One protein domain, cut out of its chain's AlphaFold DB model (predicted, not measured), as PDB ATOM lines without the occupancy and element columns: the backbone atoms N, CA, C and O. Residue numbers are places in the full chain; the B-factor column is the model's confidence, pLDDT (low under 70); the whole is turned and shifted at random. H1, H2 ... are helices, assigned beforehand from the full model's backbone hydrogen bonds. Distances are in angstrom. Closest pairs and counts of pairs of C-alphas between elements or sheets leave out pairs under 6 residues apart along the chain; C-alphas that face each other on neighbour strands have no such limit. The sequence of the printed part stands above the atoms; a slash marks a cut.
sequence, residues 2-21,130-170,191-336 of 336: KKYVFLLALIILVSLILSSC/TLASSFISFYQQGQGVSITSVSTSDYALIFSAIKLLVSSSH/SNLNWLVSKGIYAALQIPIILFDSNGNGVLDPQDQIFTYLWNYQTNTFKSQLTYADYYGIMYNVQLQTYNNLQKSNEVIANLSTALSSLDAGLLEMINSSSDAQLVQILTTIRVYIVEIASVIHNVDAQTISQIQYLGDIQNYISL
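This is residues 2 to 21, 130 to 170 and 191 to 336 of the 336 residues of an uncharacterized protein of Mesoaciditoga sp (UniProt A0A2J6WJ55). What does the domain look like? Three long helices lie side by side, H8 between H5 and H9, each running opposite to the next, and the short helix H1 sits in the middle of the domain between them and the hairpin of H3 and H4. At one end are H6, H7 and H11 with long loops, while H10 packs on the first residues of H8. How large is it, and of what is it made? The printed part has 207 residues with eleven named helices, H1 to H11 in order along the chain, and no named strand, so its class is all helix. It is compact, with a radius of gyration of the C-alphas of 16.8 A and spans of 49 by 36 by 33 A.

What does the first helix touch? H1, residues 5 to 13, touches H3, residues 130 to 141, at a steep tilt of 41 degrees, opposite ways, with C-alphas of Ile 12 and Phe 135 closest at 5.1 A. It touches H4, residues 152 to 168, at a steep tilt of 51 degrees, the same way, the closest C-alphas being Leu 8 and Ala 161 at 7.2 A. H2, residues 15 to 18, touches H3, with C-alphas of Ser 15 and Ala 132 closest at 3.6 A. What does H4 touch besides H1? H3 and H4 form a helical hairpin at a shallow tilt of 14 degrees, closest at the C-alphas of Phe 138 and Ala 161, 6.7 A. H4, the hub with 4 touching helices, touches H5, residues 194 to 212, only just about perpendicular at 72 degrees, with C-alphas of Val 166 and Pro 208 closest at 6.6 A. With residues 152 to 159 alone it touches H7, residues 244 to 252, closest at the C-alphas of Tyr 155 and Tyr 247, 6.6 A. How do the long helices run? H8, residues 262 to 289, touches H5 at a shallow tilt of 24 degrees, opposite ways, with C-alphas of Gly 200 and Ala 275 closest at 3.9 A. H8 and H9, residues 293 to 313, form a helical hairpin at a shallow tilt of 26 degrees, closest at the C-alphas of Ile 287 and Val 296, 5.2 A. H5 and H9 are apart. Are the helix backbones complete? Every O i to N i+4 pair is within hydrogen-bond range in H1, H3, H7, H8 and H10, residues 318 to 322, but 11 of 13 are in H4, 12 of 15 in H5 and 16 of 17 in H9. In H11, residues 327 to 332, it is 0 of 2, with 2 of 3 O i to N i+3 pairs within range; H2 and H6, residues 227 to 230, are too short for an i+4 pair.

Where does the first helix begin and the last one end? C-alpha 5 of H1 is at (22.284, 63.200, 54.292) and C-alpha 332 of H11 at (13.580, 53.297, 49.463). Which helices are long? From first to last C-alpha, H8 measures 40.4 A, H9 30.4 A, H5 28.1 A and H4 25.3 A. Where do the short ones sit? H6 touches H7 at the C-alphas of Tyr 229 and Asp 246, 5.1 A, and H11 touches H7 at those of Met 251 and Gly 328, 4.7 A. H10 touches residues 262 to 269 of H8 alone, closest at Ser 265 and Ala 318, with C-alphas 4.9 A apart.

Where is the chain cut? Residues 22 to 129 and 171 to 190 are not printed, with gaps of 11.9 A between C-alphas 21 and 130 and 29.1 A between C-alphas 170 and 191. Which links are long? Those from H5 to H6 and from H6 to H7 are long. Where is confidence low? The mean pLDDT of the printed part is 72.6, and 78 residues are under 70, among them 2 to 21, 130 to 158 and 328 to 336.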
ATOM      1  N   LYS A   2      21.000  63.595  47.281       28.11
ATOM      2  CA  LYS A   2      21.454  64.435  48.411       28.11
ATOM      3  C   LYS A   2      20.554  64.290  49.656       28.11
ATOM      4  O   LYS A   2      20.649  65.087  50.573       28.11
ATOM      5  N   LYS A   3      19.651  63.299  49.670       33.91
ATOM      6  CA  LYS A   3      18.489  63.242  50.576       33.91
ATOM      7  C   LYS A   3      18.599  62.222  51.732       33.91
ATOM      8  O   LYS A   3      17.713  62.181  52.565       33.91
ATOM      9  N   TYR A   4      19.690  61.454  51.840       36.38
ATOM     10  CA  TYR A   4      19.964  60.552  52.993       36.38
ATOM     11  C   TYR A   4      21.006  61.097  53.963       36.38
ATOM     12  O   TYR A   4      21.081  60.683  55.114       36.38
ATOM     13  N   VAL A   5      21.714  62.123  53.492       36.62
ATOM     14  CA  VAL A   5      22.284  63.200  54.292       36.62
ATOM     15  C   VAL A   5      21.249  63.599  55.339       36.62
ATOM     16  O   VAL A   5      21.552  63.503  56.495       36.62
ATOM     17  N   PHE A   6      19.990  63.823  54.989       33.28
ATOM     18  CA  PHE A   6      18.906  64.332  55.833       33.28
ATOM     19  C   PHE A   6      18.784  63.895  57.310       33.28
ATOM     20  O   PHE A   6      18.635  64.773  58.148       33.28
ATOM     21  N   LEU A   7      18.855  62.607  57.679       35.12
ATOM     22  CA  LEU A   7      18.746  62.200  59.096       35.12
ATOM     23  C   LEU A   7      20.084  62.386  59.825       35.12
ATOM     24  O   LEU A   7      20.137  63.013  60.876       35.12
ATOM     25  N   LEU A   8      21.178  61.933  59.203       37.00
ATOM     26  CA  LEU A   8      22.550  62.176  59.655       37.00
ATOM     27  C   LEU A   8      22.878  63.681  59.651       37.00
ATOM     28  O   LEU A   8      23.643  64.134  60.475       37.00
ATOM     29  N   ALA A   9      22.258  64.450  58.761       36.31
ATOM     30  CA  ALA A   9      22.379  65.878  58.519       36.31
ATOM     31  C   ALA A   9      21.521  66.667  59.458       36.31
ATOM     32  O   ALA A   9      21.998  67.696  59.854       36.31
ATOM     33  N   LEU A  10      20.342  66.198  59.862       39.94
ATOM     34  CA  LEU A  10      19.577  66.759  60.970       39.94
ATOM     35  C   LEU A  10      20.397  66.680  62.264       39.94
ATOM     36  O   LEU A  10      20.608  67.665  62.961       39.94
ATOM     37  N   ILE A  11      20.948  65.496  62.498       40.44
ATOM     38  CA  ILE A  11      21.897  65.147  63.554       40.44
ATOM     39  C   ILE A  11      23.214  65.921  63.445       40.44
ATOM     40  O   ILE A  11      23.876  66.127  64.446       40.44
ATOM     41  N   ILE A  12      23.625  66.325  62.247       38.22
ATOM     42  CA  ILE A  12      24.819  67.128  61.954       38.22
ATOM     43  C   ILE A  12      24.452  68.628  61.794       38.22
ATOM     44  O   ILE A  12      25.340  69.474  61.782       38.22
ATOM     45  N   LEU A  13      23.162  68.996  61.805       37.31
ATOM     46  CA  LEU A  13      22.628  70.363  61.726       37.31
ATOM     47  C   LEU A  13      22.259  70.980  63.065       37.31
ATOM     48  O   LEU A  13      22.393  72.181  63.221       37.31
ATOM     49  N   VAL A  14      21.821  70.172  64.019       36.75
ATOM     50  CA  VAL A  14      21.528  70.553  65.406       36.75
ATOM     51  C   VAL A  14      22.740  71.235  66.090       36.75
ATOM     52  O   VAL A  14      22.781  72.438  66.276       36.75
ATOM     53  N   SER A  15      23.794  70.514  66.409       32.94
ATOM     54  CA  SER A  15      25.068  70.594  65.700       32.94
ATOM     55  C   SER A  15      25.551  71.910  65.097       32.94
ATOM     56  O   SER A  15      26.334  72.625  65.698       32.94
ATOM     57  N   LEU A  16      25.113  72.249  63.890       34.34
ATOM     58  CA  LEU A  16      25.565  73.422  63.170       34.34
ATOM     59  C   LEU A  16      25.302  74.754  63.893       34.34
ATOM     60  O   LEU A  16      25.980  75.742  63.649       34.34
ATOM     61  N   ILE A  17      24.390  74.768  64.856       31.75
ATOM     62  CA  ILE A  17      23.722  75.983  65.323       31.75
ATOM     63  C   ILE A  17      24.396  76.605  66.537       31.75
ATOM     64  O   ILE A  17      24.214  77.791  66.792       31.75
ATOM     65  N   LEU A  18      25.221  75.855  67.268       33.91
ATOM     66  CA  LEU A  18      25.816  76.365  68.501       33.91
ATOM     67  C   LEU A  18      27.312  76.713  68.451       33.91
ATOM     68  O   LEU A  18      27.975  76.697  69.481       33.91
ATOM     69  N   SER A  19      27.884  77.069  67.300       29.27
ATOM     70  CA  SER A  19      29.279  77.555  67.248       29.27
ATOM     71  C   SER A  19      29.434  79.069  67.345       29.27
ATOM     72  O   SER A  19      30.465  79.596  66.927       29.27
ATOM     73  N   SER A  20      28.436  79.810  67.837       26.80
ATOM     74  CA  SER A  20      28.481  81.256  67.645       26.80
ATOM     75  C   SER A  20      27.726  82.147  68.612       26.80
ATOM     76  O   SER A  20      26.927  82.975  68.194       26.80
ATOM     77  N   CYS A  21      28.001  82.020  69.898       29.94
ATOM     78  CA  CYS A  21      27.742  83.088  70.860       29.94
ATOM     79  C   CYS A  21      28.578  82.794  72.106       29.94
ATOM     80  O   CYS A  21      28.095  82.215  73.073       29.94
ATOM     81  N   THR A 130      29.236  72.685  73.100       68.12
ATOM     82  CA  THR A 130      30.231  71.645  72.809       68.12
ATOM     83  C   THR A 130      29.674  70.597  71.855       68.12
ATOM     84  O   THR A 130      30.360  70.202  70.904       68.12
ATOM     85  N   LEU A 131      28.426  70.180  72.075       66.88
ATOM     86  CA  LEU A 131      27.733  69.256  71.190       66.88
ATOM     87  C   LEU A 131      27.632  69.855  69.788       66.88
ATOM     88  O   LEU A 131      28.070  69.196  68.847       66.88
ATOM     89  N   ALA A 132      27.225  71.126  69.645       62.47
ATOM     90  CA  ALA A 132      27.221  71.790  68.335       62.47
ATOM     91  C   ALA A 132      28.529  71.632  67.607       62.47
ATOM     92  O   ALA A 132      28.595  71.128  66.493       62.47
ATOM     93  N   SER A 133      29.570  72.129  68.267       60.72
ATOM     94  CA  SER A 133      30.879  72.301  67.671       60.72
ATOM     95  C   SER A 133      31.403  70.959  67.172       60.72
ATOM     96  O   SER A 133      31.956  70.868  66.076       60.72
ATOM     97  N   SER A 134      31.146  69.900  67.942       66.69
ATOM     98  CA  SER A 134      31.493  68.528  67.578       66.69
ATOM     99  C   SER A 134      30.784  68.099  66.300       66.69
ATOM    100  O   SER A 134      31.411  67.635  65.348       66.69
ATOM    101  N   PHE A 135      29.478  68.305  66.232       64.44
ATOM    102  CA  PHE A 135      28.720  67.906  65.066       64.44
ATOM    103  C   PHE A 135      28.937  68.827  63.831       64.44
ATOM    104  O   PHE A 135      28.891  68.331  62.708       64.44
ATOM    105  N   ILE A 136      29.249  70.124  63.990       58.78
ATOM    106  CA  ILE A 136      29.713  71.021  62.899       58.78
ATOM    107  C   ILE A 136      30.960  70.473  62.254       58.78
ATOM    108  O   ILE A 136      31.085  70.446  61.029       58.78
ATOM    109  N   SER A 137      31.909  70.071  63.095       62.53
ATOM    110  CA  SER A 137      33.159  69.515  62.615       62.53
ATOM    111  C   SER A 137      32.881  68.290  61.741       62.53
ATOM    112  O   SER A 137      33.433  68.184  60.644       62.53
ATOM    113  N   PHE A 138      31.942  67.429  62.153       62.53
ATOM    114  CA  PHE A 138      31.494  66.303  61.331       62.53
ATOM    115  C   PHE A 138      30.809  66.731  60.035       62.53
ATOM    116  O   PHE A 138      31.074  66.127  58.996       62.53
ATOM    117  N   TYR A 139      29.989  67.784  60.056       58.97
ATOM    118  CA  TYR A 139      29.375  68.322  58.839       58.97
ATOM    119  C   TYR A 139      30.413  68.685  57.784       58.97
ATOM    120  O   TYR A 139      30.337  68.246  56.638       58.97
ATOM    121  N   GLN A 140      31.382  69.506  58.182       58.91
ATOM    122  CA  GLN A 140      32.386  70.048  57.276       58.91
ATOM    123  C   GLN A 140      33.246  68.932  56.677       58.91
ATOM    124  O   GLN A 140      33.566  68.979  55.492       58.91
ATOM    125  N   GLN A 141      33.553  67.904  57.470       62.62
ATOM    126  CA  GLN A 141      34.287  66.721  57.019       62.62
ATOM    127  C   GLN A 141      33.452  65.805  56.108       62.62
ATOM    128  O   GLN A 141      34.005  65.140  55.238       62.62
ATOM    129  N   GLY A 142      32.128  65.771  56.290       55.47
ATOM    130  CA  GLY A 142      31.200  64.926  55.535       55.47
ATOM    131  C   GLY A 142      30.766  65.483  54.174       55.47
ATOM    132  O   GLY A 142      30.010  64.818  53.460       55.47
ATOM    133  N   GLN A 143      31.210  66.686  53.788       54.97
ATOM    134  CA  GLN A 143      30.851  67.277  52.497       54.97
ATOM    135  C   GLN A 143      31.440  66.454  51.338       54.97
ATOM    136  O   GLN A 143      32.633  66.506  51.061       54.97
ATOM    137  N   GLY A 144      30.583  65.692  50.648       52.12
ATOM    138  CA  GLY A 144      30.969  64.817  49.531       52.12
ATOM    139  C   GLY A 144      30.853  63.317  49.818       52.12
ATOM    140  O   GLY A 144      31.022  62.518  48.900       52.12
ATOM    141  N   VAL A 145      30.505  62.935  51.051       55.56
ATOM    142  CA  VAL A 145      30.302  61.537  51.449       55.56
ATOM    143  C   VAL A 145      28.955  61.013  50.939       55.56
ATOM    144  O   VAL A 145      27.905  61.625  51.151       55.56
ATOM    145  N   SER A 146      28.969  59.852  50.279       50.66
ATOM    146  CA  SER A 146      27.771  59.155  49.790       50.66
ATOM    147  C   SER A 146      27.498  57.905  50.623       50.66
ATOM    148  O   SER A 146      28.395  57.094  50.816       50.66
ATOM    149  N   ILE A 147      26.247  57.716  51.063       48.97
ATOM    150  CA  ILE A 147      25.793  56.542  51.841       48.97
ATOM    151  C   ILE A 147      25.501  55.331  50.926       48.97
ATOM    152  O   ILE A 147      25.435  54.197  51.386       48.97
ATOM    153  N   THR A 148      25.371  55.541  49.612       46.16
ATOM    154  CA  THR A 148      25.018  54.485  48.641       46.16
ATOM    155  C   THR A 148      26.221  53.932  47.872       46.16
ATOM    156  O   THR A 148      26.106  52.922  47.187       46.16
ATOM    157  N   SER A 149      27.374  54.599  47.942       50.44
ATOM    158  CA  SER A 149      28.603  54.254  47.208       50.44
ATOM    159  C   SER A 149      29.823  54.521  48.088       50.44
ATOM    160  O   SER A 149      30.706  55.305  47.748       50.44
ATOM    161  N   VAL A 150      29.772  53.946  49.282       51.38
ATOM    162  CA  VAL A 150      30.599  54.311  50.426       51.38
ATOM    163  C   VAL A 150      31.992  53.695  50.261       51.38
ATOM    164  O   VAL A 150      32.132  52.477  50.146       51.38
ATOM    165  N   SER A 151      33.029  54.523  50.215       55.31
ATOM    166  CA  SER A 151      34.418  54.073  50.331       55.31
ATOM    167  C   SER A 151      34.769  53.775  51.797       55.31
ATOM    168  O   SER A 151      34.027  54.129  52.714       55.31
ATOM    169  N   THR A 152      35.914  53.145  52.076       57.41
ATOM    170  CA  THR A 152      36.321  52.805  53.454       57.41
ATOM    171  C   THR A 152      36.411  54.026  54.383       57.41
ATOM    172  O   THR A 152      36.125  53.905  55.573       57.41
ATOM    173  N   SER A 153      36.771  55.204  53.858       56.78
ATOM    174  CA  SER A 153      36.825  56.471  54.607       56.78
ATOM    175  C   SER A 153      35.446  57.033  54.961       56.78
ATOM    176  O   SER A 153      35.297  57.707  55.978       56.78
ATOM    177  N   ASP A 154      34.426  56.717  54.169       62.81
ATOM    178  CA  ASP A 154      33.079  57.258  54.333       62.81
ATOM    179  C   ASP A 154      32.328  56.580  55.499       62.81
ATOM    180  O   ASP A 154      31.587  57.238  56.234       62.81
ATOM    181  N   TYR A 155      32.585  55.289  55.759       64.44
ATOM    182  CA  TYR A 155      32.029  54.583  56.926       64.44
ATOM    183  C   TYR A 155      32.525  55.165  58.257       64.44
ATOM    184  O   TYR A 155      31.770  55.210  59.227       64.44
ATOM    185  N   ALA A 156      33.779  55.624  58.312       67.50
ATOM    186  CA  ALA A 156      34.378  56.168  59.531       67.50
ATOM    187  C   ALA A 156      33.734  57.502  59.954       67.50
ATOM    188  O   ALA A 156      33.526  57.743  61.148       67.50
ATOM    189  N   LEU A 157      33.372  58.342  58.981       69.62
ATOM    190  CA  LEU A 157      32.660  59.599  59.226       69.62
ATOM    191  C   LEU A 157      31.220  59.349  59.686       69.62
ATOM    192  O   LEU A 157      30.797  59.906  60.700       69.62
ATOM    193  N   ILE A 158      30.497  58.453  59.006       66.19
ATOM    194  CA  ILE A 158      29.131  58.065  59.394       66.19
ATOM    195  C   ILE A 158      29.121  57.461  60.803       66.19
ATOM    196  O   ILE A 158      28.282  57.820  61.628       66.19
ATOM    197  N   PHE A 159      30.090  56.596  61.114       71.31
ATOM    198  CA  PHE A 159      30.250  56.033  62.451       71.31
ATOM    199  C   PHE A 159      30.411  57.110  63.516       71.31
ATOM    200  O   PHE A 159      29.727  57.080  64.536       71.31
ATOM    201  N   SER A 160      31.329  58.045  63.295       71.75
ATOM    202  CA  SER A 160      31.662  59.041  64.306       71.75
ATOM    203  C   SER A 160      30.464  59.947  64.612       71.75
ATOM    204  O   SER A 160      30.247  60.293  65.773       71.75
ATOM    205  N   ALA A 161      29.625  60.227  63.609       72.75
ATOM    206  CA  ALA A 161      28.354  60.922  63.791       72.75
ATOM    207  C   ALA A 161      27.340  60.103  64.615       72.75
ATOM    208  O   ALA A 161      26.765  60.624  65.570       72.75
ATOM    209  N   ILE A 162      27.150  58.814  64.299       75.19
ATOM    210  CA  ILE A 162      26.241  57.928  65.055       75.19
ATOM    211  C   ILE A 162      26.709  57.777  66.504       75.19
ATOM    212  O   ILE A 162      25.909  57.882  67.429       75.19
ATOM    213  N   LYS A 163      28.011  57.578  66.717       79.19
ATOM    214  CA  LYS A 163      28.598  57.490  68.054       79.19
ATOM    215  C   LYS A 163      28.343  58.761  68.853       79.19
ATOM    216  O   LYS A 163      27.899  58.646  69.988       79.19
ATOM    217  N   LEU A 164      28.604  59.935  68.272       79.19
ATOM    218  CA  LEU A 164      28.386  61.214  68.946       79.19
ATOM    219  C   LEU A 164      26.924  61.379  69.377       79.19
ATOM    220  O   LEU A 164      26.664  61.820  70.491       79.19
ATOM    221  N   LEU A 165      25.965  60.982  68.538       76.75
ATOM    222  CA  LEU A 165      24.555  61.006  68.921       76.75
ATOM    223  C   LEU A 165      24.235  60.087  70.079       76.75
ATOM    224  O   LEU A 165      23.642  60.527  71.058       76.75
ATOM    225  N   VAL A 166      24.594  58.813  69.937       83.25
ATOM    226  CA  VAL A 166      24.264  57.778  70.913       83.25
ATOM    227  C   VAL A 166      24.909  58.124  72.251       83.25
ATOM    228  O   VAL A 166      24.254  58.039  73.277       83.25
ATOM    229  N   SER A 167      26.152  58.621  72.248       84.38
ATOM    230  CA  SER A 167      26.835  59.041  73.473       84.38
ATOM    231  C   SER A 167      26.259  60.302  74.115       84.38
ATOM    232  O   SER A 167      26.513  60.532  75.288       84.38
ATOM    233  N   SER A 168      25.544  61.134  73.355       85.75
ATOM    234  CA  SER A 168      24.936  62.376  73.863       85.75
ATOM    235  C   SER A 168      23.462  62.197  74.243       85.75
ATOM    236  O   SER A 168      22.871  63.066  74.878       85.75
ATOM    237  N   SER A 169      22.856  61.079  73.844       85.56
ATOM    238  CA  SER A 169      21.446  60.769  74.064       85.56
ATOM    239  C   SER A 169      21.345  59.770  75.215       85.56
ATOM    240  O   SER A 169      21.375  58.572  74.989       85.56
ATOM    241  N   HIS A 170      21.291  60.270  76.449       89.56
ATOM    242  CA  HIS A 170      21.294  59.450  77.671       89.56
ATOM    243  C   HIS A 170      19.959  58.717  77.894       89.56
ATOM    244  O   HIS A 170      19.786  57.552  77.543       89.56
ATOM    245  N   SER A 191      15.605  87.367  75.402       82.44
ATOM    246  CA  SER A 191      16.721  88.095  74.796       82.44
ATOM    247  C   SER A 191      17.950  87.211  74.562       82.44
ATOM    248  O   SER A 191      18.802  87.545  73.739       82.44
ATOM    249  N   ASN A 192      18.041  86.077  75.263       81.25
ATOM    250  CA  ASN A 192      19.129  85.126  75.110       81.25
ATOM    251  C   ASN A 192      18.722  83.971  74.184       81.25
ATOM    252  O   ASN A 192      18.124  82.970  74.584       81.25
ATOM    253  N   LEU A 193      19.125  84.108  72.926       77.50
ATOM    254  CA  LEU A 193      18.775  83.211  71.823       77.50
ATOM    255  C   LEU A 193      19.287  81.774  72.005       77.50
ATOM    256  O   LEU A 193      18.735  80.832  71.430       77.50
ATOM    257  N   ASN A 194      20.296  81.576  72.861       74.94
ATOM    258  CA  ASN A 194      20.849  80.256  73.155       74.94
ATOM    259  C   ASN A 194      19.807  79.312  73.767       74.94
ATOM    260  O   ASN A 194      19.969  78.094  73.688       74.94
ATOM    261  N   TRP A 195      18.737  79.840  74.363       85.44
ATOM    262  CA  TRP A 195      17.663  79.041  74.944       85.44
ATOM    263  C   TRP A 195      16.808  78.340  73.889       85.44
ATOM    264  O   TRP A 195      16.534  77.147  74.029       85.44
ATOM    265  N   LEU A 196      16.448  79.031  72.803       83.75
ATOM    266  CA  LEU A 196      15.750  78.417  71.665       83.75
ATOM    267  C   LEU A 196      16.617  77.370  70.984       83.75
ATOM    268  O   LEU A 196      16.151  76.272  70.676       83.75
ATOM    269  N   VAL A 197      17.895  77.700  70.814       77.75
ATOM    270  CA  VAL A 197      18.859  76.776  70.243       77.75
ATOM    271  C   VAL A 197      18.947  75.517  71.105       77.75
ATOM    272  O   VAL A 197      18.640  74.435  70.612       77.75
ATOM    273  N   SER A 198      19.267  75.664  72.397       82.69
ATOM    274  CA  SER A 198      19.385  74.569  73.376       82.69
ATOM    275  C   SER A 198      18.147  73.676  73.392       82.69
ATOM    276  O   SER A 198      18.268  72.456  73.285       82.69
ATOM    277  N   LYS A 199      16.951  74.282  73.431       89.00
ATOM    278  CA  LYS A 199      15.673  73.567  73.332       89.00
ATOM    279  C   LYS A 199      15.643  72.661  72.100       89.00
ATOM    280  O   LYS A 199      15.291  71.489  72.206       89.00
ATOM    281  N   GLY A 200      16.042  73.191  70.948       83.75
ATOM    282  CA  GLY A 200      16.058  72.440  69.704       83.75
ATOM    283  C   GLY A 200      17.003  71.235  69.708       83.75
ATOM    284  O   GLY A 200      16.657  70.188  69.165       83.75
ATOM    285  N   ILE A 201      18.164  71.335  70.366       81.31
ATOM    286  CA  ILE A 201      19.103  70.205  70.489       81.31
ATOM    287  C   ILE A 201      18.568  69.123  71.392       81.31
ATOM    288  O   ILE A 201      18.597  67.957  71.010       81.31
ATOM    289  N   TYR A 202      18.069  69.481  72.571       88.75
ATOM    290  CA  TYR A 202      17.562  68.472  73.491       88.75
ATOM    291  C   TYR A 202      16.311  67.785  72.935       88.75
ATOM    292  O   TYR A 202      16.158  66.584  73.133       88.75
ATOM    293  N   ALA A 203      15.480  68.484  72.153       87.81
ATOM    294  CA  ALA A 203      14.405  67.861  71.377       87.81
ATOM    295  C   ALA A 203      14.951  66.861  70.338       87.81
ATOM    296  O   ALA A 203      14.469  65.733  70.239       87.81
ATOM    297  N   ALA A 204      16.006  67.226  69.603       82.62
ATOM    298  CA  ALA A 204      16.627  66.331  68.628       82.62
ATOM    299  C   ALA A 204      17.293  65.100  69.270       82.62
ATOM    300  O   ALA A 204      17.208  64.005  68.717       82.62
ATOM    301  N   LEU A 205      17.908  65.245  70.448       86.62
ATOM    302  CA  LEU A 205      18.547  64.145  71.184       86.62
ATOM    303  C   LEU A 205      17.547  63.135  71.772       86.62
ATOM    304  O   LEU A 205      17.947  62.046  72.172       86.62
ATOM    305  N   GLN A 206      16.244  63.428  71.772       90.00
ATOM    306  CA  GLN A 206      15.221  62.422  72.087       90.00
ATOM    307  C   GLN A 206      15.042  61.406  70.948       90.00
ATOM    308  O   GLN A 206      14.659  60.265  71.195       90.00
ATOM    309  N   ILE A 207      15.333  61.790  69.700       84.69
ATOM    310  CA  ILE A 207      15.081  60.957  68.516       84.69
ATOM    311  C   ILE A 207      15.931  59.673  68.526       84.69
ATOM    312  O   ILE A 207      15.349  58.604  68.341       84.69
ATOM    313  N   PRO A 208      17.259  59.701  68.780       84.62
ATOM    314  CA  PRO A 208      18.055  58.476  68.873       84.62
ATOM    315  C   PRO A 208      17.551  57.505  69.943       84.62
ATOM    316  O   PRO A 208      17.565  56.300  69.714       84.62
ATOM    317  N   ILE A 209      17.059  58.020  71.073       89.12
ATOM    318  CA  ILE A 209      16.487  57.203  72.152       89.12
ATOM    319  C   ILE A 209      15.236  56.492  71.628       89.12
ATOM    320  O   ILE A 209      15.146  55.273  71.694       89.12
ATOM    321  N   ILE A 210      14.314  57.228  71.000       86.25
ATOM    322  CA  ILE A 210      13.084  56.651  70.437       86.25
ATOM    323  C   ILE A 210      13.392  55.614  69.351       86.25
ATOM    324  O   ILE A 210      12.697  54.604  69.274       86.25
ATOM    325  N   LEU A 211      14.408  55.854  68.516       83.88
ATOM    326  CA  LEU A 211      14.764  54.986  67.391       83.88
ATOM    327  C   LEU A 211      15.486  53.701  67.805       83.88
ATOM    328  O   LEU A 211      15.279  52.681  67.144       83.88
ATOM    329  N   PHE A 212      16.336  53.755  68.835       86.00
ATOM    330  CA  PHE A 212      17.300  52.691  69.139       86.00
ATOM    331  C   PHE A 212      17.122  52.014  70.504       86.00
ATOM    332  O   PHE A 212      17.768  50.990  70.713       86.00
ATOM    333  N   ASP A 213      16.244  52.517  71.380       92.81
ATOM    334  CA  ASP A 213      15.853  51.860  72.640       92.81
ATOM    335  C   ASP A 213      15.036  50.587  72.359       92.81
ATOM    336  O   ASP A 213      13.798  50.562  72.330       92.81
ATOM    337  N   SER A 214      15.769  49.522  72.070       93.38
ATOM    338  CA  SER A 214      15.270  48.205  71.695       93.38
ATOM    339  C   SER A 214      14.711  47.406  72.865       93.38
ATOM    340  O   SER A 214      13.992  46.432  72.643       93.38
ATOM    341  N   ASN A 215      15.023  47.808  74.097       93.25
ATOM    342  CA  ASN A 215      14.493  47.182  75.302       93.25
ATOM    343  C   ASN A 215      13.254  47.926  75.863       93.25
ATOM    344  O   ASN A 215      12.495  47.351  76.644       93.25
ATOM    345  N   GLY A 216      13.005  49.159  75.409       91.50
ATOM    346  CA  GLY A 216      11.823  49.962  75.709       91.50
ATOM    347  C   GLY A 216      11.831  50.626  77.088       91.50
ATOM    348  O   GLY A 216      10.754  50.921  77.613       91.50
ATOM    349  N   ASN A 217      12.997  50.820  77.709       92.62
ATOM    350  CA  ASN A 217      13.118  51.367  79.065       92.62
ATOM    351  C   ASN A 217      13.239  52.909  79.115       92.62
ATOM    352  O   ASN A 217      13.272  53.482  80.213       92.62
ATOM    353  N   GLY A 218      13.274  53.576  77.954       93.50
ATOM    354  CA  GLY A 218      13.447  55.022  77.807       93.50
ATOM    355  C   GLY A 218      14.889  55.506  77.993       93.50
ATOM    356  O   GLY A 218      15.104  56.703  78.196       93.50
ATOM    357  N   VAL A 219      15.860  54.599  77.957       94.12
ATOM    358  CA  VAL A 219      17.298  54.834  78.111       94.12
ATOM    359  C   VAL A 219      17.995  54.235  76.899       94.12
ATOM    360  O   VAL A 219      17.606  53.177  76.423       94.12
ATOM    361  N   LEU A 220      19.018  54.917  76.395       90.19
ATOM    362  CA  LEU A 220      19.876  54.367  75.358       90.19
ATOM    363  C   LEU A 220      21.154  53.837  76.011       90.19
ATOM    364  O   LEU A 220      22.070  54.597  76.326       90.19
ATOM    365  N   ASP A 221      21.202  52.529  76.254       91.81
ATOM    366  CA  ASP A 221      22.238  51.906  77.081       91.81
ATOM    367  C   ASP A 221      22.872  50.665  76.420       91.81
ATOM    368  O   ASP A 221      22.366  50.165  75.414       91.81
ATOM    369  N   PRO A 222      23.999  50.130  76.942       92.56
ATOM    370  CA  PRO A 222      24.684  48.989  76.332       92.56
ATOM    371  C   PRO A 222      23.869  47.691  76.192       92.56
ATOM    372  O   PRO A 222      24.394  46.731  75.627       92.56
ATOM    373  N   GLN A 223      22.641  47.611  76.709       91.75
ATOM    374  CA  GLN A 223      21.720  46.497  76.469       91.75
ATOM    375  C   GLN A 223      20.965  46.640  75.140       91.75
ATOM    376  O   GLN A 223      20.386  45.660  74.669       91.75
ATOM    377  N   ASP A 224      20.986  47.817  74.512       94.81
ATOM    378  CA  ASP A 224      20.335  48.042  73.229       94.81
ATOM    379  C   ASP A 224      21.097  47.455  72.042       94.81
ATOM    380  O   ASP A 224      22.330  47.464  71.982       94.81
ATOM    381  N   GLN A 225      20.347  47.001  71.032       94.38
ATOM    382  CA  GLN A 225      20.892  46.327  69.848       94.38
ATOM    383  C   GLN A 225      22.017  47.118  69.172       94.38
ATOM    384  O   GLN A 225      23.019  46.530  68.754       94.38
ATOM    385  N   ILE A 226      21.889  48.448  69.099       89.94
ATOM    386  CA  ILE A 226      22.876  49.323  68.459       89.94
ATOM    387  C   ILE A 226      24.265  49.241  69.121       89.94
ATOM    388  O   ILE A 226      25.289  49.344  68.437       89.94
ATOM    389  N   PHE A 227      24.336  48.974  70.430       93.75
ATOM    390  CA  PHE A 227      25.602  48.883  71.159       93.75
ATOM    391  C   PHE A 227      26.385  47.603  70.860       93.75
ATOM    392  O   PHE A 227      27.605  47.608  71.024       93.75
ATOM    393  N   THR A 228      25.759  46.576  70.271       93.62
ATOM    394  CA  THR A 228      26.474  45.422  69.683       93.62
ATOM    395  C   THR A 228      27.569  45.884  68.713       93.62
ATOM    396  O   THR A 228      28.668  45.323  68.652       93.62
ATOM    397  N   TYR A 229      27.286  46.955  67.970       90.19
ATOM    398  CA  TYR A 229      28.181  47.495  66.956       90.19
ATOM    399  C   TYR A 229      29.022  48.662  67.470       90.19
ATOM    400  O   TYR A 229      30.149  48.814  67.011       90.19
ATOM    401  N   LEU A 230      28.546  49.434  68.452       89.25
ATOM    402  CA  LEU A 230      29.225  50.646  68.937       89.25
ATOM    403  C   LEU A 230      30.086  50.447  70.196       89.25
ATOM    404  O   LEU A 230      30.987  51.255  70.437       89.25
ATOM    405  N   TRP A 231      29.838  49.411  71.003       93.62
ATOM    406  CA  TRP A 231      30.428  49.249  72.337       93.62
ATOM    407  C   TRP A 231      31.518  48.182  72.392       93.62
ATOM    408  O   TRP A 231      31.448  47.143  71.739       93.62
ATOM    409  N   ASN A 232      32.531  48.428  73.215       93.31
ATOM    410  CA  ASN A 232      33.485  47.424  73.646       93.31
ATOM    411  C   ASN A 232      33.142  47.001  75.080       93.31
ATOM    412  O   ASN A 232      33.465  47.700  76.039       93.31
ATOM    413  N   TYR A 233      32.520  45.828  75.225       92.56
ATOM    414  CA  TYR A 233      32.119  45.278  76.526       92.56
ATOM    415  C   TYR A 233      33.300  44.863  77.417       92.56
ATOM    416  O   TYR A 233      33.129  44.759  78.626       92.56
ATOM    417  N   GLN A 234      34.496  44.646  76.858       93.44
ATOM    418  CA  GLN A 234      35.683  44.310  77.655       93.44
ATOM    419  C   GLN A 234      36.232  45.538  78.384       93.44
ATOM    420  O   GLN A 234      36.677  45.430  79.524       93.44
ATOM    421  N   THR A 235      36.209  46.700  77.726       94.88
ATOM    422  CA  THR A 235      36.718  47.962  78.285       94.88
ATOM    423  C   THR A 235      35.620  48.859  78.843       94.88
ATOM    424  O   THR A 235      35.931  49.863  79.470       94.88
ATOM    425  N   ASN A 236      34.352  48.503  78.629       92.12
ATOM    426  CA  ASN A 236      33.183  49.314  78.956       92.12
ATOM    427  C   ASN A 236      33.282  50.741  78.387       92.12
ATOM    428  O   ASN A 236      33.071  51.732  79.085       92.12
ATOM    429  N   THR A 237      33.639  50.831  77.105       91.31
ATOM    430  CA  THR A 237      33.750  52.094  76.366       91.31
ATOM    431  C   THR A 237      33.221  51.934  74.950       91.31
ATOM    432  O   THR A 237      33.230  50.836  74.396       91.31
ATOM    433  N   PHE A 238      32.873  53.038  74.290       90.12
ATOM    434  CA  PHE A 238      32.658  53.010  72.846       90.12
ATOM    435  C   PHE A 238      33.906  52.498  72.120       90.12
ATOM    436  O   PHE A 238      35.035  52.839  72.492       90.12
ATOM    437  N   LYS A 239      33.707  51.732  71.046       88.56
ATOM    438  CA  LYS A 239      34.791  51.316  70.155       88.56
ATOM    439  C   LYS A 239      35.526  52.558  69.627       88.56
ATOM    440  O   LYS A 239      34.925  53.603  69.343       88.56
ATOM    441  N   SER A 240      36.850  52.459  69.544       82.81
ATOM    442  CA  SER A 240      37.718  53.494  68.967       82.81
ATOM    443  C   SER A 240      37.837  53.367  67.447       82.81
ATOM    444  O   SER A 240      38.126  54.353  66.777       82.81
ATOM    445  N   GLN A 241      37.587  52.171  66.909       76.44
ATOM    446  CA  GLN A 241      37.604  51.855  65.485       76.44
ATOM    447  C   GLN A 241      36.423  50.933  65.165       76.44
ATOM    448  O   GLN A 241      36.171  49.985  65.909       76.44
ATOM    449  N   LEU A 242      35.716  51.208  64.067       74.38
ATOM    450  CA  LEU A 242      34.700  50.311  63.513       74.38
ATOM    451  C   LEU A 242      35.176  49.663  62.225       74.38
ATOM    452  O   LEU A 242      35.939  50.240  61.452       74.38
ATOM    453  N   THR A 243      34.655  48.468  61.986       82.94
ATOM    454  CA  THR A 243      34.853  47.706  60.760       82.94
ATOM    455  C   THR A 243      33.694  47.914  59.786       82.94
ATOM    456  O   THR A 243      32.613  48.382  60.148       82.94
ATOM    457  N   TYR A 244      33.886  47.499  58.533       81.44
ATOM    458  CA  TYR A 244      32.799  47.447  57.552       81.44
ATOM    459  C   TYR A 244      31.622  46.566  58.016       81.44
ATOM    460  O   TYR A 244      30.465  46.891  57.755       81.44
ATOM    461  N   ALA A 245      31.908  45.487  58.752       86.69
ATOM    462  CA  ALA A 245      30.881  44.618  59.317       86.69
ATOM    463  C   ALA A 245      30.032  45.340  60.378       86.69
ATOM    464  O   ALA A 245      28.817  45.155  60.401       86.69
ATOM    465  N   ASP A 246      30.641  46.199  61.205       85.56
ATOM    466  CA  ASP A 246      29.902  47.015  62.176       85.56
ATOM    467  C   ASP A 246      28.985  48.024  61.470       85.56
ATOM    468  O   ASP A 246      27.820  48.154  61.841       85.56
ATOM    469  N   TYR A 247      29.475  48.697  60.419       78.62
ATOM    470  CA  TYR A 247      28.651  49.601  59.610       78.62
ATOM    471  C   TYR A 247      27.450  48.870  59.002       78.62
ATOM    472  O   TYR A 247      26.315  49.318  59.149       78.62
ATOM    473  N   TYR A 248      27.686  47.731  58.347       82.69
ATOM    474  CA  TYR A 248      26.610  46.949  57.743       82.69
ATOM    475  C   TYR A 248      25.600  46.478  58.798       82.69
ATOM    476  O   TYR A 248      24.394  46.548  58.573       82.69
ATOM    477  N   GLY A 249      26.088  46.072  59.973       86.00
ATOM    478  CA  GLY A 249      25.252  45.717  61.113       86.00
ATOM    479  C   GLY A 249      24.342  46.857  61.569       86.00
ATOM    480  O   GLY A 249      23.137  46.664  61.699       86.00
ATOM    481  N   ILE A 250      24.882  48.066  61.733       81.31
ATOM    482  CA  ILE A 250      24.083  49.249  62.088       81.31
ATOM    483  C   ILE A 250      23.040  49.558  61.010       81.31
ATOM    484  O   ILE A 250      21.888  49.841  61.329       81.31
ATOM    485  N   MET A 251      23.427  49.494  59.737       77.56
ATOM    486  CA  MET A 251      22.548  49.893  58.642       77.56
ATOM    487  C   MET A 251      21.418  48.900  58.374       77.56
ATOM    488  O   MET A 251      20.344  49.341  57.982       77.56
ATOM    489  N   TYR A 252      21.642  47.598  58.563       82.00
ATOM    490  CA  TYR A 252      20.721  46.563  58.075       82.00
ATOM    491  C   TYR A 252      20.301  45.521  59.121       82.00
ATOM    492  O   TYR A 252      19.443  44.698  58.819       82.00
ATOM    493  N   ASN A 253      20.862  45.549  60.337       90.12
ATOM    494  CA  ASN A 253      20.513  44.593  61.398       90.12
ATOM    495  C   ASN A 253      19.958  45.253  62.669       90.12
ATOM    496  O   ASN A 253      19.320  44.566  63.466       90.12
ATOM    497  N   VAL A 254      20.179  46.554  62.883       85.44
ATOM    498  CA  VAL A 254      19.552  47.295  63.991       85.44
ATOM    499  C   VAL A 254      18.139  47.686  63.574       85.44
ATOM    500  O   VAL A 254      17.958  48.599  62.767       85.44
ATOM    501  N   GLN A 255      17.137  46.985  64.108       88.19
ATOM    502  CA  GLN A 255      15.739  47.298  63.820       88.19
ATOM    503  C   GLN A 255      15.332  48.605  64.506       88.19
ATOM    504  O   GLN A 255      15.476  48.763  65.723       88.19
ATOM    505  N   LEU A 256      14.777  49.528  63.722       85.31
ATOM    506  CA  LEU A 256      14.236  50.777  64.237       85.31
ATOM    507  C   LEU A 256      12.961  50.514  65.024       85.31
ATOM    508  O   LEU A 256      12.045  49.837  64.560       85.31
ATOM    509  N   GLN A 257      12.862  51.121  66.197       88.88
ATOM    510  CA  GLN A 257      11.710  50.924  67.074       88.88
ATOM    511  C   GLN A 257      10.427  51.594  66.571       88.88
ATOM    512  O   GLN A 257       9.338  51.323  67.074       88.88
ATOM    513  N   THR A 258      10.543  52.465  65.572       84.62
ATOM    514  CA  THR A 258       9.413  53.046  64.843       84.62
ATOM    515  C   THR A 258       8.779  52.063  63.862       84.62
ATOM    516  O   THR A 258       7.641  52.281  63.447       84.62
ATOM    517  N   TYR A 259       9.469  50.979  63.489       88.31
ATOM    518  CA  TYR A 259       8.952  49.992  62.546       88.31
ATOM    519  C   TYR A 259       7.653  49.361  63.063       88.31
ATOM    520  O   TYR A 259       7.604  48.824  64.169       88.31
ATOM    521  N   ASN A 260       6.586  49.446  62.267       93.50
ATOM    522  CA  ASN A 260       5.217  49.071  62.637       93.50
ATOM    523  C   ASN A 260       4.695  49.741  63.927       93.50
ATOM    524  O   ASN A 260       3.766  49.232  64.557       93.50
ATOM    525  N   ASN A 261       5.252  50.891  64.321       89.19
ATOM    526  CA  ASN A 261       4.880  51.608  65.537       89.19
ATOM    527  C   ASN A 261       4.572  53.084  65.249       89.19
ATOM    528  O   ASN A 261       5.426  53.965  65.351       89.19
ATOM    529  N   LEU A 262       3.306  53.361  64.931       89.75
ATOM    530  CA  LEU A 262       2.834  54.717  64.642       89.75
ATOM    531  C   LEU A 262       2.982  55.685  65.818       89.75
ATOM    532  O   LEU A 262       3.150  56.880  65.591       89.75
ATOM    533  N   GLN A 263       2.911  55.205  67.060       94.94
ATOM    534  CA  GLN A 263       3.069  56.076  68.221       94.94
ATOM    535  C   GLN A 263       4.496  56.632  68.274       94.94
ATOM    536  O   GLN A 263       4.670  57.848  68.236       94.94
ATOM    537  N   LYS A 264       5.509  55.754  68.256       84.25
ATOM    538  CA  LYS A 264       6.921  56.169  68.232       84.25
ATOM    539  C   LYS A 264       7.237  57.024  66.999       84.25
ATOM    540  O   LYS A 264       7.962  58.008  67.106       84.25
ATOM    541  N   SER A 265       6.651  56.719  65.839       81.69
ATOM    542  CA  SER A 265       6.807  57.556  64.640       81.69
ATOM    543  C   SER A 265       6.251  58.974  64.819       81.69
ATOM    544  O   SER A 265       6.885  59.938  64.396       81.69
ATOM    545  N   ASN A 266       5.088  59.125  65.463       84.00
ATOM    546  CA  ASN A 266       4.532  60.443  65.783       84.00
ATOM    547  C   ASN A 266       5.402  61.199  66.793       84.00
ATOM    548  O   ASN A 266       5.597  62.402  66.637       84.00
ATOM    549  N   GLU A 267       5.953  60.508  67.792       86.31
ATOM    550  CA  GLU A 267       6.888  61.100  68.757       86.31
ATOM    551  C   GLU A 267       8.147  61.635  68.055       86.31
ATOM    552  O   GLU A 267       8.556  62.769  68.308       86.31
ATOM    553  N   VAL A 268       8.708  60.879  67.100       81.00
ATOM    554  CA  VAL A 268       9.828  61.349  66.267       81.00
ATOM    555  C   VAL A 268       9.449  62.611  65.493       81.00
ATOM    556  O   VAL A 268      10.204  63.578  65.532       81.00
ATOM    557  N   ILE A 269       8.290  62.645  64.827       79.56
ATOM    558  CA  ILE A 269       7.845  63.823  64.057       79.56
ATOM    559  C   ILE A 269       7.636  65.040  64.959       79.56
ATOM    560  O   ILE A 269       8.047  66.144  64.600       79.56
ATOM    561  N   ALA A 270       7.023  64.857  66.127       85.31
ATOM    562  CA  ALA A 270       6.785  65.941  67.071       85.31
ATOM    563  C   ALA A 270       8.108  66.542  67.570       85.31
ATOM    564  O   ALA A 270       8.311  67.753  67.477       85.31
ATOM    565  N   ASN A 271       9.042  65.695  68.014       82.06
ATOM    566  CA  ASN A 271      10.356  66.131  68.487       82.06
ATOM    567  C   ASN A 271      11.177  66.788  67.375       82.06
ATOM    568  O   ASN A 271      11.825  67.811  67.589       82.06
ATOM    569  N   LEU A 272      11.083  66.251  66.163       79.69
ATOM    570  CA  LEU A 272      11.707  66.805  64.974       79.69
ATOM    571  C   LEU A 272      11.151  68.189  64.607       79.69
ATOM    572  O   LEU A 272      11.913  69.105  64.300       79.69
ATOM    573  N   SER A 273       9.833  68.369  64.677       82.94
ATOM    574  CA  SER A 273       9.177  69.655  64.431       82.94
ATOM    575  C   SER A 273       9.573  70.701  65.478       82.94
ATOM    576  O   SER A 273       9.937  71.829  65.127       82.94
ATOM    577  N   THR A 274       9.585  70.321  66.759       85.94
ATOM    578  CA  THR A 274      10.053  71.180  67.857       85.94
ATOM    579  C   THR A 274      11.514  71.573  67.673       85.94
ATOM    580  O   THR A 274      11.850  72.750  67.835       85.94
ATOM    581  N   ALA A 275      12.366  70.614  67.295       83.75
ATOM    582  CA  ALA A 275      13.768  70.867  67.003       83.75
ATOM    583  C   ALA A 275      13.898  71.904  65.888       83.75
ATOM    584  O   ALA A 275      14.417  72.990  66.117       83.75
ATOM    585  N   LEU A 276      13.348  71.632  64.706       81.12
ATOM    586  CA  LEU A 276      13.522  72.499  63.540       81.12
ATOM    587  C   LEU A 276      12.947  73.900  63.731       81.12
ATOM    588  O   LEU A 276      13.594  74.869  63.353       81.12
ATOM    589  N   SER A 277      11.768  74.021  64.342       87.25
ATOM    590  CA  SER A 277      11.145  75.327  64.587       87.25
ATOM    591  C   SER A 277      11.937  76.175  65.586       87.25
ATOM    592  O   SER A 277      12.186  77.353  65.325       87.25
ATOM    593  N   SER A 278      12.374  75.587  66.705       85.50
ATOM    594  CA  SER A 278      13.147  76.307  67.730       85.50
ATOM    595  C   SER A 278      14.517  76.724  67.194       85.50
ATOM    596  O   SER A 278      14.983  77.834  67.441       85.50
ATOM    597  N   LEU A 279      15.136  75.841  66.413       76.56
ATOM    598  CA  LEU A 279      16.418  76.078  65.771       76.56
ATOM    599  C   LEU A 279      16.338  77.148  64.671       76.56
ATOM    600  O   LEU A 279      17.191  78.033  64.643       76.56
ATOM    601  N   ASP A 280      15.320  77.116  63.800       83.81
ATOM    602  CA  ASP A 280      15.131  78.139  62.759       83.81
ATOM    603  C   ASP A 280      14.947  79.532  63.366       83.81
ATOM    604  O   ASP A 280      15.595  80.488  62.935       83.81
ATOM    605  N   ALA A 281      14.096  79.630  64.392       86.75
ATOM    606  CA  ALA A 281      13.829  80.881  65.091       86.75
ATOM    607  C   ALA A 281      15.098  81.433  65.756       86.75
ATOM    608  O   ALA A 281      15.471  82.579  65.505       86.75
ATOM    609  N   GLY A 282      15.802  80.600  66.534       80.44
ATOM    610  CA  GLY A 282      17.041  81.001  67.203       80.44
ATOM    611  C   GLY A 282      18.116  81.457  66.214       80.44
ATOM    612  O   GLY A 282      18.703  82.523  66.390       80.44
ATOM    613  N   LEU A 283      18.330  80.710  65.125       75.56
ATOM    614  CA  LEU A 283      19.293  81.087  64.087       75.56
ATOM    615  C   LEU A 283      18.945  82.397  63.393       75.56
ATOM    616  O   LEU A 283      19.835  83.210  63.150       75.56
ATOM    617  N   LEU A 284      17.679  82.585  63.017       85.69
ATOM    618  CA  LEU A 284      17.244  83.787  62.315       85.69
ATOM    619  C   LEU A 284      17.522  85.033  63.157       85.69
ATOM    620  O   LEU A 284      18.035  86.027  62.645       85.69
ATOM    621  N   GLU A 285      17.221  84.967  64.448       82.81
ATOM    622  CA  GLU A 285      17.489  86.067  65.366       82.81
ATOM    623  C   GLU A 285      18.994  86.285  65.559       82.81
ATOM    624  O   GLU A 285      19.440  87.428  65.488       82.81
ATOM    625  N   MET A 286      19.794  85.216  65.672       75.06
ATOM    626  CA  MET A 286      21.256  85.319  65.788       75.06
ATOM    627  C   MET A 286      21.895  85.957  64.548       75.06
ATOM    628  O   MET A 286      22.803  86.781  64.671       75.06
ATOM    629  N   ILE A 287      21.407  85.608  63.353       78.31
ATOM    630  CA  ILE A 287      21.817  86.222  62.082       78.31
ATOM    631  C   ILE A 287      21.528  87.723  62.106       78.31
ATOM    632  O   ILE A 287      22.390  88.520  61.743       78.31
ATOM    633  N   ASN A 288      20.335  88.107  62.562       85.19
ATOM    634  CA  ASN A 288      19.911  89.503  62.600       85.19
ATOM    635  C   ASN A 288      20.636  90.319  63.685       85.19
ATOM    636  O   ASN A 288      20.760  91.535  63.544       85.19
ATOM    637  N   SER A 289      21.106  89.675  64.760       81.12
ATOM    638  CA  SER A 289      21.799  90.336  65.872       81.12
ATOM    639  C   SER A 289      23.325  90.358  65.748       81.12
ATOM    640  O   SER A 289      23.980  91.111  66.468       81.12
ATOM    641  N   SER A 290      23.916  89.523  64.888       76.56
ATOM    642  CA  SER A 290      25.373  89.417  64.750       76.56
ATOM    643  C   SER A 290      25.948  90.516  63.854       76.56
ATOM    644  O   SER A 290      25.480  90.748  62.740       76.56
ATOM    645  N   SER A 291      27.026  91.152  64.314       81.50
ATOM    646  CA  SER A 291      27.840  92.077  63.514       81.50
ATOM    647  C   SER A 291      29.042  91.404  62.833       81.50
ATOM    648  O   SER A 291      29.707  92.034  62.011       81.50
ATOM    649  N   ASP A 292      29.323  90.134  63.145       78.88
ATOM    650  CA  ASP A 292      30.397  89.356  62.523       78.88
ATOM    651  C   ASP A 292      29.904  88.733  61.207       78.88
ATOM    652  O   ASP A 292      29.036  87.857  61.191       78.88
ATOM    653  N   ALA A 293      30.473  89.191  60.091       77.38
ATOM    654  CA  ALA A 293      30.089  88.769  58.747       77.38
ATOM    655  C   ALA A 293      30.422  87.298  58.447       77.38
ATOM    656  O   ALA A 293      29.641  86.618  57.777       77.38
ATOM    657  N   GLN A 294      31.557  86.794  58.941       66.25
ATOM    658  CA  GLN A 294      31.931  85.391  58.761       66.25
ATOM    659  C   GLN A 294      30.953  84.506  59.526       66.25
ATOM    660  O   GLN A 294      30.498  83.475  59.026       66.25
ATOM    661  N   LEU A 295      30.578  84.958  60.717       64.38
ATOM    662  CA  LEU A 295      29.597  84.271  61.513       64.38
ATOM    663  C   LEU A 295      28.204  84.261  60.858       64.38
ATOM    664  O   LEU A 295      27.576  83.208  60.732       64.38
ATOM    665  N   VAL A 296      27.727  85.414  60.393       69.44
ATOM    666  CA  VAL A 296      26.437  85.524  59.695       69.44
ATOM    667  C   VAL A 296      26.374  84.572  58.499       69.44
ATOM    668  O   VAL A 296      25.354  83.912  58.288       69.44
ATOM    669  N   GLN A 297      27.465  84.443  57.740       67.88
ATOM    670  CA  GLN A 297      27.533  83.529  56.602       67.88
ATOM    671  C   GLN A 297      27.415  82.057  57.022       67.88
ATOM    672  O   GLN A 297      26.695  81.288  56.375       67.88
ATOM    673  N   ILE A 298      28.089  81.670  58.109       62.31
ATOM    674  CA  ILE A 298      27.986  80.325  58.682       62.31
ATOM    675  C   ILE A 298      26.534  80.065  59.092       62.31
ATOM    676  O   ILE A 298      25.915  79.146  58.559       62.31
ATOM    677  N   LEU A 299      25.942  80.920  59.929       66.44
ATOM    678  CA  LEU A 299      24.571  80.746  60.422       66.44
ATOM    679  C   LEU A 299      23.528  80.715  59.304       66.44
ATOM    680  O   LEU A 299      22.617  79.888  59.328       66.44
ATOM    681  N   THR A 300      23.684  81.560  58.285       73.00
ATOM    682  CA  THR A 300      22.787  81.582  57.120       73.00
ATOM    683  C   THR A 300      22.840  80.265  56.356       73.00
ATOM    684  O   THR A 300      21.799  79.711  56.007       73.00
ATOM    685  N   THR A 301      24.044  79.734  56.128       65.94
ATOM    686  CA  THR A 301      24.237  78.446  55.447       65.94
ATOM    687  C   THR A 301      23.516  77.327  56.193       65.94
ATOM    688  O   THR A 301      22.840  76.500  55.593       65.94
ATOM    689  N   ILE A 302      23.605  77.340  57.518       64.75
ATOM    690  CA  ILE A 302      22.990  76.335  58.385       64.75
ATOM    691  C   ILE A 302      21.471  76.444  58.351       64.75
ATOM    692  O   ILE A 302      20.777  75.440  58.192       64.75
ATOM    693  N   ARG A 303      20.951  77.668  58.448       72.44
ATOM    694  CA  ARG A 303      19.515  77.934  58.414       72.44
ATOM    695  C   ARG A 303      18.873  77.455  57.113       72.44
ATOM    696  O   ARG A 303      17.788  76.884  57.155       72.44
ATOM    697  N   VAL A 304      19.543  77.628  55.969       72.19
ATOM    698  CA  VAL A 304      19.057  77.109  54.675       72.19
ATOM    699  C   VAL A 304      18.793  75.607  54.756       72.19
ATOM    700  O   VAL A 304      17.726  75.160  54.344       72.19
ATOM    701  N   TYR A 305      19.693  74.836  55.365       65.56
ATOM    702  CA  TYR A 305      19.481  73.402  55.535       65.56
ATOM    703  C   TYR A 305      18.339  73.072  56.502       65.56
ATOM    704  O   TYR A 305      17.592  72.138  56.230       65.56
ATOM    705  N   ILE A 306      18.145  73.829  57.593       67.81
ATOM    706  CA  ILE A 306      16.979  73.635  58.479       67.81
ATOM    707  C   ILE A 306      15.694  73.779  57.675       67.81
ATOM    708  O   ILE A 306      14.798  72.948  57.790       67.81
ATOM    709  N   VAL A 307      15.614  74.826  56.853       72.38
ATOM    710  CA  VAL A 307      14.432  75.126  56.042       72.38
ATOM    711  C   VAL A 307      14.214  74.060  54.967       72.38
ATOM    712  O   VAL A 307      13.087  73.597  54.790       72.38
ATOM    713  N   GLU A 308      15.274  73.618  54.282       66.62
ATOM    714  CA  GLU A 308      15.202  72.491  53.343       66.62
ATOM    715  C   GLU A 308      14.695  71.221  54.035       66.62
ATOM    716  O   GLU A 308      13.881  70.480  53.474       66.62
ATOM    717  N   ILE A 309      15.126  70.991  55.277       63.34
ATOM    718  CA  ILE A 309      14.699  69.839  56.059       63.34
ATOM    719  C   ILE A 309      13.237  69.968  56.497       63.34
ATOM    720  O   ILE A 309      12.428  69.072  56.253       63.34
ATOM    721  N   ALA A 310      12.835  71.102  57.053       66.25
ATOM    722  CA  ALA A 310      11.437  71.349  57.383       66.25
ATOM    723  C   ALA A 310      10.523  71.134  56.158       66.25
ATOM    724  O   ALA A 310       9.485  70.480  56.263       66.25
ATOM    725  N   SER A 311      10.955  71.582  54.974       64.44
ATOM    726  CA  SER A 311      10.213  71.402  53.724       64.44
ATOM    727  C   SER A 311      10.030  69.937  53.319       64.44
ATOM    728  O   SER A 311       8.956  69.578  52.839       64.44
ATOM    729  N   VAL A 312      11.040  69.086  53.497       56.91
ATOM    730  CA  VAL A 312      10.928  67.655  53.168       56.91
ATOM    731  C   VAL A 312      10.110  66.904  54.220       56.91
ATOM    732  O   VAL A 312       9.335  66.031  53.848       56.91
ATOM    733  N   ILE A 313      10.204  67.263  55.506       57.22
ATOM    734  CA  ILE A 313       9.415  66.627  56.578       57.22
ATOM    735  C   ILE A 313       7.923  66.887  56.422       57.22
ATOM    736  O   ILE A 313       7.129  66.012  56.738       57.22
ATOM    737  N   HIS A 314       7.519  68.028  55.860       56.06
ATOM    738  CA  HIS A 314       6.111  68.244  55.513       56.06
ATOM    739  C   HIS A 314       5.545  67.193  54.543       56.06
ATOM    740  O   HIS A 314       4.329  67.035  54.476       56.06
ATOM    741  N   ASN A 315       6.408  66.455  53.837       53.09
ATOM    742  CA  ASN A 315       6.029  65.365  52.942       53.09
ATOM    743  C   ASN A 315       6.251  63.966  53.553       53.09
ATOM    744  O   ASN A 315       5.960  62.975  52.889       53.09
ATOM    745  N   VAL A 316       6.775  63.867  54.782       62.75
ATOM    746  CA  VAL A 316       7.033  62.602  55.485       62.75
ATOM    747  C   VAL A 316       6.113  62.507  56.698       62.75
ATOM    748  O   VAL A 316       6.221  63.288  57.641       62.75
ATOM    749  N   ASP A 317       5.217  61.525  56.691       68.00
ATOM    750  CA  ASP A 317       4.279  61.278  57.783       68.00
ATOM    751  C   ASP A 317       4.683  60.077  58.656       68.00
ATOM    752  O   ASP A 317       5.616  59.318  58.362       68.00
ATOM    753  N   ALA A 318       3.968  59.897  59.770       73.44
ATOM    754  CA  ALA A 318       4.244  58.821  60.719       73.44
ATOM    755  C   ALA A 318       4.085  57.433  60.078       73.44
ATOM    756  O   ALA A 318       4.785  56.492  60.460       73.44
ATOM    757  N   GLN A 319       3.194  57.321  59.086       75.69
ATOM    758  CA  GLN A 319       2.970  56.097  58.328       75.69
ATOM    759  C   GLN A 319       4.224  55.714  57.543       75.69
ATOM    760  O   GLN A 319       4.677  54.576  57.646       75.69
ATOM    761  N   THR A 320       4.827  56.670  56.839       73.62
ATOM    762  CA  THR A 320       6.066  56.478  56.081       73.62
ATOM    763  C   THR A 320       7.208  56.054  57.001       73.62
ATOM    764  O   THR A 320       7.860  55.045  56.743       73.62
ATOM    765  N   ILE A 321       7.404  56.749  58.127       75.38
ATOM    766  CA  ILE A 321       8.450  56.399  59.108       75.38
ATOM    767  C   ILE A 321       8.232  54.988  59.668       75.38
ATOM    768  O   ILE A 321       9.192  54.237  59.843       75.38
ATOM    769  N   SER A 322       6.976  54.589  59.902       78.25
ATOM    770  CA  SER A 322       6.665  53.261  60.446       78.25
ATOM    771  C   SER A 322       6.955  52.100  59.491       78.25
ATOM    772  O   SER A 322       6.996  50.952  59.923       78.25
ATOM    773  N   GLN A 323       7.177  52.376  58.204       79.81
ATOM    774  CA  GLN A 323       7.525  51.356  57.212       79.81
ATOM    775  C   GLN A 323       9.033  51.096  57.131       79.81
ATOM    776  O   GLN A 323       9.445  50.100  56.542       79.81
ATOM    777  N   ILE A 324       9.853  51.959  57.732       78.25
ATOM    778  CA  ILE A 324      11.310  51.862  57.690       78.25
ATOM    779  C   ILE A 324      11.762  50.880  58.770       78.25
ATOM    780  O   ILE A 324      11.682  51.178  59.963       78.25
ATOM    781  N   GLN A 325      12.232  49.705  58.353       83.31
ATOM    782  CA  GLN A 325      12.677  48.667  59.279       83.31
ATOM    783  C   GLN A 325      14.109  48.908  59.763       83.31
ATOM    784  O   GLN A 325      14.374  48.806  60.961       83.31
ATOM    785  N   TYR A 326      15.013  49.261  58.850       81.50
ATOM    786  CA  TYR A 326      16.420  49.526  59.138       81.50
ATOM    787  C   TYR A 326      16.861  50.902  58.622       81.50
ATOM    788  O   TYR A 326      16.260  51.466  57.706       81.50
ATOM    789  N   LEU A 327      17.966  51.440  59.152       72.81
ATOM    790  CA  LEU A 327      18.531  52.713  58.669       72.81
ATOM    791  C   LEU A 327      18.867  52.680  57.168       72.81
ATOM    792  O   LEU A 327      18.724  53.683  56.472       72.81
ATOM    793  N   GLY A 328      19.300  51.530  56.655       67.19
ATOM    794  CA  GLY A 328      19.599  51.320  55.242       67.19
ATOM    795  C   GLY A 328      18.365  51.307  54.341       67.19
ATOM    796  O   GLY A 328      18.494  51.562  53.144       67.19
ATOM    797  N   ASP A 329      17.171  51.093  54.901       65.06
ATOM    798  CA  ASP A 329      15.919  51.066  54.139       65.06
ATOM    799  C   ASP A 329      15.380  52.457  53.852       65.06
ATOM    800  O   ASP A 329      14.602  52.611  52.913       65.06
ATOM    801  N   ILE A 330      15.817  53.475  54.608       64.88
ATOM    802  CA  ILE A 330      15.418  54.878  54.418       64.88
ATOM    803  C   ILE A 330      15.544  55.258  52.935       64.88
ATOM    804  O   ILE A 330      14.710  55.995  52.405       64.88
ATOM    805  N   GLN A 331      16.523  54.673  52.230       55.62
ATOM    806  CA  GLN A 331      16.757  54.931  50.816       55.62
ATOM    807  C   GLN A 331      15.611  54.617  49.851       55.62
ATOM    808  O   GLN A 331      15.549  55.178  48.755       55.62
ATOM    809  N   ASN A 332      14.705  53.744  50.267       57.94
ATOM    810  CA  ASN A 332      13.580  53.297  49.463       57.94
ATOM    811  C   ASN A 332      12.368  54.232  49.594       57.94
ATOM    812  O   ASN A 332      11.439  54.138  48.797       57.94
ATOM    813  N   TYR A 333      12.382  55.141  50.575       55.16
ATOM    814  CA  TYR A 333      11.227  55.963  50.946       55.16
ATOM    815  C   TYR A 333      11.406  57.458  50.637       55.16
ATOM    816  O   TYR A 333      10.442  58.210  50.721       55.16
ATOM    817  N   ILE A 334      12.604  57.906  50.228       47.06
ATOM    818  CA  ILE A 334      12.896  59.325  49.906       47.06
ATOM    819  C   ILE A 334      13.232  59.518  48.406       47.06
ATOM    820  O   ILE A 334      13.848  60.501  47.989       47.06
ATOM    821  N   SER A 335      12.794  58.588  47.547       36.19
ATOM    822  CA  SER A 335      12.798  58.747  46.080       36.19
ATOM    823  C   SER A 335      11.615  59.568  45.535       36.19
ATOM    824  O   SER A 335      11.399  59.578  44.323       36.19
ATOM    825  N   LEU A 336      10.885  60.270  46.410       33.12
ATOM    826  CA  LEU A 336       9.858  61.265  46.081       33.12
ATOM    827  C   LEU A 336      10.439  62.687  46.220       33.12
ATOM    828  O   LEU A 336      11.161  62.993  47.202       33.12
TER     829      LEU A 336